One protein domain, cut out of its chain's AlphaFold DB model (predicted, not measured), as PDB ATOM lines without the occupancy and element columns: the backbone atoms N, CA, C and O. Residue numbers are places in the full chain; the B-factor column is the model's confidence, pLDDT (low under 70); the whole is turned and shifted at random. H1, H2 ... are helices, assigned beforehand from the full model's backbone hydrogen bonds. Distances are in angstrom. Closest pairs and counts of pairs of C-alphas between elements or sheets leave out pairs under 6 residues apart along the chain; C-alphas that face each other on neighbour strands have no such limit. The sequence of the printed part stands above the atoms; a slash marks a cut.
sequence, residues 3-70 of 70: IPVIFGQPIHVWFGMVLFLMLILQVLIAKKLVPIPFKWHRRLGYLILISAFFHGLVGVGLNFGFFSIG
ATOM      1  N   ILE A   3      52.264  19.417-136.531       91.19
ATOM      2  CA  ILE A   3      53.466  18.769-137.048       91.19
ATOM      3  C   ILE A   3      54.295  18.285-135.856       91.19
ATOM      4  O   ILE A   3      54.709  19.120-135.053       91.19
ATOM      5  N   PRO A   4      54.571  16.976-135.738       94.19
ATOM      6  CA  PRO A   4      55.289  16.444-134.590       94.19
ATOM      7  C   PRO A   4      56.759  16.876-134.589       94.19
ATOM      8  O   PRO A   4      57.420  16.894-135.638       94.19
ATOM      9  N   VAL A   5      57.280  17.151-133.397       95.69
ATOM     10  CA  VAL A   5      58.714  17.286-133.137       95.69
ATOM     11  C   VAL A   5      59.312  15.914-132.843       95.69
ATOM     12  O   VAL A   5      58.851  15.172-131.979       95.69
ATOM     13  N   ILE A   6      60.367  15.574-133.577       94.25
ATOM     14  CA  ILE A   6      61.124  14.333-133.424       94.25
ATOM     15  C   ILE A   6      62.592  14.730-133.261       94.25
ATOM     16  O   ILE A   6      63.092  15.555-134.018       94.25
ATOM     17  N   PHE A   7      63.285  14.186-132.258       92.75
ATOM     18  CA  PHE A   7      64.692  14.517-131.969       92.75
ATOM     19  C   PHE A   7      64.985  16.034-131.921       92.75
ATOM     20  O   PHE A   7      66.008  16.501-132.414       92.75
ATOM     21  N   GLY A   8      64.064  16.818-131.349       92.94
ATOM     22  CA  GLY A   8      64.234  18.263-131.152       92.94
ATOM     23  C   GLY A   8      64.007  19.130-132.393       92.94
ATOM     24  O   GLY A   8      64.217  20.337-132.318       92.94
ATOM     25  N   GLN A   9      63.572  18.555-133.519       94.75
ATOM     26  CA  GLN A   9      63.217  19.308-134.725       94.75
ATOM     27  C   GLN A   9      61.864  18.850-135.296       94.75
ATOM     28  O   GLN A   9      61.519  17.669-135.189       94.75
ATOM     29  N   PRO A  10      61.080  19.740-135.931       95.25
ATOM     30  CA  PRO A  10      59.848  19.351-136.611       95.25
ATOM     31  C   PRO A  10      60.121  18.307-137.698       95.25
ATOM     32  O   PRO A  10      61.094  18.430-138.448       95.25
ATOM     33  N   ILE A  11      59.231  17.324-137.868       95.12
ATOM     34  CA  ILE A  11      59.381  16.291-138.914       95.12
ATOM     35  C   ILE A  11      59.530  16.886-140.326       95.12
ATOM     36  O   ILE A  11      60.215  16.317-141.174       95.12
ATOM     37  N   HIS A  12      58.961  18.072-140.563       95.56
ATOM     38  CA  HIS A  12      59.134  18.827-141.804       95.56
ATOM     39  C   HIS A  12      60.610  19.157-142.105       95.56
ATOM     40  O   HIS A  12      61.039  19.035-143.253       95.56
ATOM     41  N   VAL A  13      61.401  19.507-141.082       96.38
ATOM     42  CA  VAL A  13      62.835  19.814-141.216       96.38
ATOM     43  C   VAL A  13      63.619  18.555-141.582       96.38
ATOM     44  O   VAL A  13      64.381  18.568-142.548       96.38
ATOM     45  N   TRP A  14      63.380  17.445-140.879       96.62
ATOM     46  CA  TRP A  14      64.002  16.154-141.198       96.62
ATOM     47  C   TRP A  14      63.702  15.711-142.625       96.62
ATOM     48  O   TRP A  14      64.596  15.276-143.353       96.62
ATOM     49  N   PHE A  15      62.454  15.879-143.053       96.44
ATOM     50  CA  PHE A  15      62.057  15.597-144.423       96.44
ATOM     51  C   PHE A  15      62.811  16.470-145.439       96.44
ATOM     52  O   PHE A  15      63.264  15.960-146.464       96.44
ATOM     53  N   GLY A  16      63.019  17.754-145.132       97.69
ATOM     54  CA  GLY A  16      63.848  18.651-145.941       97.69
ATOM     55  C   GLY A  16      65.302  18.189-146.057       97.69
ATOM     56  O   GLY A  16      65.869  18.216-147.150       97.69
ATOM     57  N   MET A  17      65.894  17.683-144.972       98.00
ATOM     58  CA  MET A  17      67.255  17.125-145.000       98.00
ATOM     59  C   MET A  17      67.345  15.882-145.891       98.00
ATOM     60  O   MET A  17      68.261  15.774-146.706       98.00
ATOM     61  N   VAL A  18      66.380  14.963-145.788       97.75
ATOM     62  CA  VAL A  18      66.321  13.775-146.658       97.75
ATOM     63  C   VAL A  18      66.188  14.188-148.125       97.75
ATOM     64  O   VAL A  18      66.929  13.687-148.972       97.75
ATOM     65  N   LEU A  19      65.307  15.145-148.428       98.19
ATOM     66  CA  LEU A  19      65.138  15.680-149.779       98.19
ATOM     67  C   LEU A  19      66.437  16.303-150.318       98.19
ATOM     68  O   LEU A  19      66.801  16.078-151.473       98.19
ATOM     69  N   PHE A  20      67.165  17.042-149.480       98.50
ATOM     70  CA  PHE A  20      68.459  17.618-149.839       98.50
ATOM     71  C   PHE A  20      69.508  16.541-150.154       98.50
ATOM     72  O   PHE A  20      70.201  16.632-151.170       98.50
ATOM     73  N   LEU A  21      69.580  15.471-149.357       98.44
ATOM     74  CA  LEU A  21      70.461  14.332-149.641       98.44
ATOM     75  C   LEU A  21      70.093  13.635-150.958       98.44
ATOM     76  O   LEU A  21      70.980  13.273-151.737       98.44
ATOM     77  N   MET A  22      68.798  13.489-151.250       98.25
ATOM     78  CA  MET A  22      68.336  12.948-152.531       98.25
ATOM     79  C   MET A  22      68.772  13.834-153.705       98.25
ATOM     80  O   MET A  22      69.224  13.306-154.721       98.25
ATOM     81  N   LEU A  23      68.697  15.163-153.570       98.50
ATOM     82  CA  LEU A  23      69.183  16.109-154.581       98.50
ATOM     83  C   LEU A  23      70.695  15.991-154.808       98.50
ATOM     84  O   LEU A  23      71.135  15.961-155.959       98.50
ATOM     85  N   ILE A  24      71.490  15.863-153.741       98.62
ATOM     86  CA  ILE A  24      72.935  15.613-153.862       98.62
ATOM     87  C   ILE A  24      73.170  14.334-154.666       98.62
ATOM     88  O   ILE A  24      73.889  14.358-155.666       98.62
ATOM     89  N   LEU A  25      72.522  13.231-154.282       98.19
ATOM     90  CA  LEU A  25      72.649  11.959-154.988       98.19
ATOM     91  C   LEU A  25      72.239  12.083-156.464       98.19
ATOM     92  O   LEU A  25      72.942  11.584-157.339       98.19
ATOM     93  N   GLN A  26      71.155  12.802-156.761       98.44
ATOM     94  CA  GLN A  26      70.689  13.056-158.125       98.44
ATOM     95  C   GLN A  26      71.770  13.726-158.984       98.44
ATOM     96  O   GLN A  26      72.000  13.299-160.122       98.44
ATOM     97  N   VAL A  27      72.461  14.731-158.433       98.50
ATOM     98  CA  VAL A  27      73.577  15.427-159.093       98.50
ATOM     99  C   VAL A  27      74.789  14.509-159.246       98.50
ATOM    100  O   VAL A  27      75.392  14.479-160.320       98.50
ATOM    101  N   LEU A  28      75.140  13.733-158.217       98.44
ATOM    102  CA  LEU A  28      76.264  12.791-158.277       98.44
ATOM    103  C   LEU A  28      76.062  11.732-159.369       98.44
ATOM    104  O   LEU A  28      76.999  11.447-160.119       98.44
ATOM    105  N   ILE A  29      74.845  11.191-159.508       98.06
ATOM    106  CA  ILE A  29      74.511  10.231-160.572       98.06
ATOM    107  C   ILE A  29      74.605  10.906-161.946       98.06
ATOM    108  O   ILE A  29      75.200  10.340-162.863       98.06
ATOM    109  N   ALA A  30      74.070  12.125-162.096       98.06
ATOM    110  CA  ALA A  30      74.131  12.865-163.360       98.06
ATOM    111  C   ALA A  30      75.576  13.139-163.803       98.06
ATOM    112  O   ALA A  30      75.905  13.003-164.982       98.06
ATOM    113  N   LYS A  31      76.448  13.465-162.843       98.12
ATOM    114  CA  LYS A  31      77.882  13.685-163.064       98.12
ATOM    115  C   LYS A  31      78.702  12.393-163.166       98.12
ATOM    116  O   LYS A  31      79.911  12.477-163.345       98.12
ATOM    117  N   LYS A  32      78.077  11.212-163.057       96.75
ATOM    118  CA  LYS A  32      78.745   9.896-163.044       96.75
ATOM    119  C   LYS A  32      79.831   9.767-161.961       96.75
ATOM    120  O   LYS A  32      80.787   9.021-162.132       96.75
ATOM    121  N   LEU A  33      79.675  10.481-160.843       98.00
ATOM    122  CA  LEU A  33      80.602  10.426-159.702       98.00
ATOM    123  C   LEU A  33      80.360   9.202-158.808       98.00
ATOM    124  O   LEU A  33      81.198   8.860-157.982       98.00
ATOM    125  N   VAL A  34      79.214   8.542-158.975       97.25
ATOM    126  CA  VAL A  34      78.851   7.297-158.292       97.25
ATOM    127  C   VAL A  34      78.478   6.229-159.326       97.25
ATOM    128  O   VAL A  34      77.869   6.569-160.347       97.25
ATOM    129  N   PRO A  35      78.793   4.942-159.091       96.38
ATOM    130  CA  PRO A  35      78.583   3.857-160.055       96.38
ATOM    131  C   PRO A  35      77.120   3.376-160.089       96.38
ATOM    132  O   PRO A  35      76.827   2.188-159.972       96.38
ATOM    133  N   ILE A  36      76.171   4.303-160.226       96.62
ATOM    134  CA  ILE A  36      74.735   4.008-160.241       96.62
ATOM    135  C   ILE A  36      74.207   4.134-161.678       96.62
ATOM    136  O   ILE A  36      74.404   5.170-162.316       96.62
ATOM    137  N   PRO A  37      73.485   3.124-162.204       96.25
ATOM    138  CA  PRO A  37      72.900   3.188-163.541       96.25
ATOM    139  C   PRO A  37      71.960   4.386-163.726       96.25
ATOM    140  O   PRO A  37      71.075   4.621-162.902       96.25
ATOM    141  N   PHE A  38      72.051   5.071-164.869       95.81
ATOM    142  CA  PHE A  38      71.286   6.297-165.147       95.81
ATOM    143  C   PHE A  38      69.754   6.116-165.103       95.81
ATOM    144  O   PHE A  38      69.020   7.063-164.833       95.81
ATOM    145  N   LYS A  39      69.232   4.889-165.261       96.81
ATOM    146  CA  LYS A  39      67.801   4.590-165.033       96.81
ATOM    147  C   LYS A  39      67.321   5.008-163.634       96.81
ATOM    148  O   LYS A  39      66.159   5.378-163.469       96.81
ATOM    149  N   TRP A  40      68.210   4.972-162.641       97.31
ATOM    150  CA  TRP A  40      67.917   5.405-161.279       97.31
ATOM    151  C   TRP A  40      67.893   6.924-161.131       97.31
ATOM    152  O   TRP A  40      67.092   7.399-160.339       97.31
ATOM    153  N   HIS A  41      68.643   7.684-161.939       98.00
ATOM    154  CA  HIS A  41      68.539   9.150-161.980       98.00
ATOM    155  C   HIS A  41      67.111   9.592-162.328       98.00
ATOM    156  O   HIS A  41      66.534  10.455-161.672       98.00
ATOM    157  N   ARG A  42      66.482   8.953-163.324       97.75
ATOM    158  CA  ARG A  42      65.094   9.276-163.696       97.75
ATOM    159  C   ARG A  42      64.099   8.933-162.583       97.75
ATOM    160  O   ARG A  42      63.225   9.736-162.278       97.75
ATOM    161  N   ARG A  43      64.230   7.752-161.967       98.12
ATOM    162  CA  ARG A  43      63.354   7.318-160.861       98.12
ATOM    163  C   ARG A  43      63.505   8.218-159.635       98.12
ATOM    164  O   ARG A  43      62.503   8.656-159.083       98.12
ATOM    165  N   LEU A  44      64.745   8.523-159.255       98.31
ATOM    166  CA  LEU A  44      65.059   9.412-158.142       98.31
ATOM    167  C   LEU A  44      64.536  10.829-158.403       98.31
ATOM    168  O   LEU A  44      63.963  11.426-157.502       98.31
ATOM    169  N   GLY A  45      64.618  11.320-159.642       98.44
ATOM    170  CA  GLY A  45      64.027  12.598-160.037       98.44
ATOM    171  C   GLY A  45      62.517  12.681-159.783       98.44
ATOM    172  O   GLY A  45      62.054  13.668-159.220       98.44
ATOM    173  N   TYR A  46      61.748  11.639-160.121       98.50
ATOM    174  CA  TYR A  46      60.310  11.613-159.816       98.50
ATOM    175  C   TYR A  46      60.028  11.555-158.312       98.50
ATOM    176  O   TYR A  46      59.120  12.235-157.841       98.50
ATOM    177  N   LEU A  47      60.821  10.791-157.554       98.19
ATOM    178  CA  LEU A  47      60.701  10.758-156.094       98.19
ATOM    179  C   LEU A  47      60.981  12.136-155.484       98.19
ATOM    180  O   LEU A  47      60.182  12.616-154.689       98.19
ATOM    181  N   ILE A  48      62.055  12.806-155.913       98.62
ATOM    182  CA  ILE A  48      62.392  14.172-155.489       98.62
ATOM    183  C   ILE A  48      61.260  15.135-155.823       98.62
ATOM    184  O   ILE A  48      60.895  15.932-154.970       98.62
ATOM    185  N   LEU A  49      60.692  15.066-157.029       98.44
ATOM    186  CA  LEU A  49      59.610  15.961-157.443       98.44
ATOM    187  C   LEU A  49      58.392  15.836-156.519       98.44
ATOM    188  O   LEU A  49      57.886  16.842-156.023       98.44
ATOM    189  N   ILE A  50      57.953  14.604-156.254       98.25
ATOM    190  CA  ILE A  50      56.816  14.329-155.368       98.25
ATOM    191  C   ILE A  50      57.137  14.791-153.943       98.25
ATOM    192  O   ILE A  50      56.342  15.495-153.320       98.25
ATOM    193  N   SER A  51      58.317  14.440-153.430       97.88
ATOM    194  CA  SER A  51      58.736  14.823-152.085       97.88
ATOM    195  C   SER A  51      58.860  16.340-151.926       97.88
ATOM    196  O   SER A  51      58.383  16.881-150.933       97.88
ATOM    197  N   ALA A  52      59.428  17.041-152.908       98.31
ATOM    198  CA  ALA A  52      59.558  18.495-152.911       98.31
ATOM    199  C   ALA A  52      58.200  19.196-152.954       98.31
ATOM    200  O   ALA A  52      58.014  20.190-152.258       98.31
ATOM    201  N   PHE A  53      57.240  18.661-153.711       98.38
ATOM    202  CA  PHE A  53      55.876  19.181-153.734       98.38
ATOM    203  C   PHE A  53      55.226  19.118-152.345       98.38
ATOM    204  O   PHE A  53      54.762  20.138-151.836       98.38
ATOM    205  N   PHE A  54      55.268  17.956-151.685       97.31
ATOM    206  CA  PHE A  54      54.745  17.826-150.321       97.31
ATOM    207  C   PHE A  54      55.532  18.661-149.306       97.31
ATOM    208  O   PHE A  54      54.930  19.276-148.428       97.31
ATOM    209  N   HIS A  55      56.859  18.735-149.436       97.44
ATOM    210  CA  HIS A  55      57.697  19.562-148.568       97.44
ATOM    211  C   HIS A  55      57.289  21.034-148.690       97.44
ATOM    212  O   HIS A  55      57.011  21.682-147.684       97.44
ATOM    213  N   GLY A  56      57.155  21.534-149.921       97.38
ATOM    214  CA  GLY A  56      56.709  22.894-150.204       97.38
ATOM    215  C   GLY A  56      55.314  23.184-149.655       97.38
ATOM    216  O   GLY A  56      55.139  24.195-148.982       97.38
ATOM    217  N   LEU A  57      54.341  22.286-149.854       97.12
ATOM    218  CA  LEU A  57      52.989  22.452-149.304       97.12
ATOM    219  C   LEU A  57      52.984  22.564-147.777       97.12
ATOM    220  O   LEU A  57      52.278  23.408-147.226       97.12
ATOM    221  N   VAL A  58      53.781  21.744-147.088       95.94
ATOM    222  CA  VAL A  58      53.897  21.807-145.626       95.94
ATOM    223  C   VAL A  58      54.567  23.108-145.181       95.94
ATOM    224  O   VAL A  58      54.071  23.751-144.259       95.94
ATOM    225  N   GLY A  59      55.639  23.532-145.854       96.38
ATOM    226  CA  GLY A  59      56.320  24.796-145.553       96.38
ATOM    227  C   GLY A  59      55.416  26.014-145.761       96.38
ATOM    228  O   GLY A  59      55.331  26.884-144.897       96.38
ATOM    229  N   VAL A  60      54.660  26.035-146.862       97.38
ATOM    230  CA  VAL A  60      53.628  27.049-147.128       97.38
ATOM    231  C   VAL A  60      52.560  27.017-146.034       97.38
ATOM    232  O   VAL A  60      52.229  28.055-145.467       97.38
ATOM    233  N   GLY A  61      52.058  25.833-145.683       96.44
ATOM    234  CA  GLY A  61      51.047  25.680-144.640       96.44
ATOM    235  C   GLY A  61      51.506  26.160-143.259       96.44
ATOM    236  O   GLY A  61      50.721  26.788-142.552       96.44
ATOM    237  N   LEU A  62      52.769  25.929-142.897       94.44
ATOM    238  CA  LEU A  62      53.383  26.483-141.686       94.44
ATOM    239  C   LEU A  62      53.469  28.015-141.741       94.44
ATOM    240  O   LEU A  62      53.107  28.678-140.775       94.44
ATOM    241  N   ASN A  63      53.896  28.581-142.873       95.25
ATOM    242  CA  ASN A  63      54.055  30.029-143.029       95.25
ATOM    243  C   ASN A  63      52.723  30.797-142.936       95.25
ATOM    244  O   ASN A  63      52.675  31.893-142.387       95.25
ATOM    245  N   PHE A  64      51.637  30.217-143.451       96.44
ATOM    246  CA  PHE A  64      50.293  30.802-143.372       96.44
ATOM    247  C   PHE A  64      49.512  30.400-142.106       96.44
ATOM    248  O   PHE A  64      48.362  30.804-141.950       96.44
ATOM    249  N   GLY A  65      50.099  29.604-141.205       91.81
ATOM    250  CA  GLY A  65      49.460  29.187-139.950       91.81
ATOM    251  C   GLY A  65      48.392  28.093-140.087       91.81
ATOM    252  O   GLY A  65      47.692  27.793-139.123       91.81
ATOM    253  N   PHE A  66      48.269  27.449-141.253       93.06
ATOM    254  CA  PHE A  66      47.415  26.263-141.437       93.06
ATOM    255  C   PHE A  66      47.960  25.037-140.682       93.06
ATOM    256  O   PHE A  66      47.211  24.136-140.267       93.06
ATOM    257  N   PHE A  67      49.278  25.007-140.487       93.94
ATOM    258  CA  PHE A  67      49.983  24.028-139.674       93.94
ATOM    259  C   PHE A  67      50.696  24.702-138.506       93.94
ATOM    260  O   PHE A  67      51.144  25.840-138.613       93.94
ATOM    261  N   SER A  68      50.819  23.977-137.399       91.19
ATOM    262  CA  SER A  68      51.555  24.407-136.211       91.19
ATOM    263  C   SER A  68      52.535  23.320-135.791       91.19
ATOM    264  O   SER A  68      52.295  22.138-136.030       91.19
ATOM    265  N   ILE A  69      53.655  23.710-135.190       90.56
ATOM    266  CA  ILE A  69      54.624  22.770-134.614       90.56
ATOM    267  C   ILE A  69      54.103  22.361-133.231       90.56
ATOM    268  O   ILE A  69      53.695  23.232-132.463       90.56
ATOM    269  N   GLY A  70      54.058  21.056-132.965       82.56
ATOM    270  CA  GLY A  70      53.608  20.474-131.695       82.56
ATOM    271  C   GLY A  70      54.727  19.951-130.827       82.56
ATOM    272  O   GLY A  70      55.806  19.651-131.380       82.56
TER     273      GLY A  70
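AT A GLANCE: This is residues 3 to 70 of the 70 residues of an uncharacterized protein of Fusobacteria bacterium (UniProt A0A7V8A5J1). The printed part is a long hairpin of two helices, H1 and H2, side by side and running opposite ways, with a small turn at residues 5 to 10 before H1. The printed part has 68 residues, with no named strand, and its class is all helix. It is loose, with a radius of gyration of the C-alphas of 14.5 A, and elongated, spanning 42 by 22 by 13 A.

IN THESE COORDINATES: Residues 5 to 6 pair with residues 9 to 10, antiparallel. H1, residues 11 to 30, begins at C-alpha 11 at (59.381, 16.291, -138.914) and is 28.8 A long. H2, residues 39 to 63, is 36.3 A long and ends at C-alpha 63 at (54.055, 30.029, -143.029).

HOW THE PARTS SIT: H1 and H2 form a helical hairpin. They touch, the closest C-alphas being those of Gln 26 and His 41, 5.9 A apart. Their lines stand at a shallow tilt of 29 degrees, opposite ways. In H1 and H2 every O i to N i+4 pair is within hydrogen-bond range.

THE WHOLE: The two C-alphas farthest apart, those of Pro 35 and Gly 65, are 43.5 A apart. The C-alphas of Ile 3 and Gly 70, the chain's last residue, are 5.6 A apart. The link from H1 to H2 is short, with 8 residues. The printed part has no cut, and no printed residue has a pLDDT under 70.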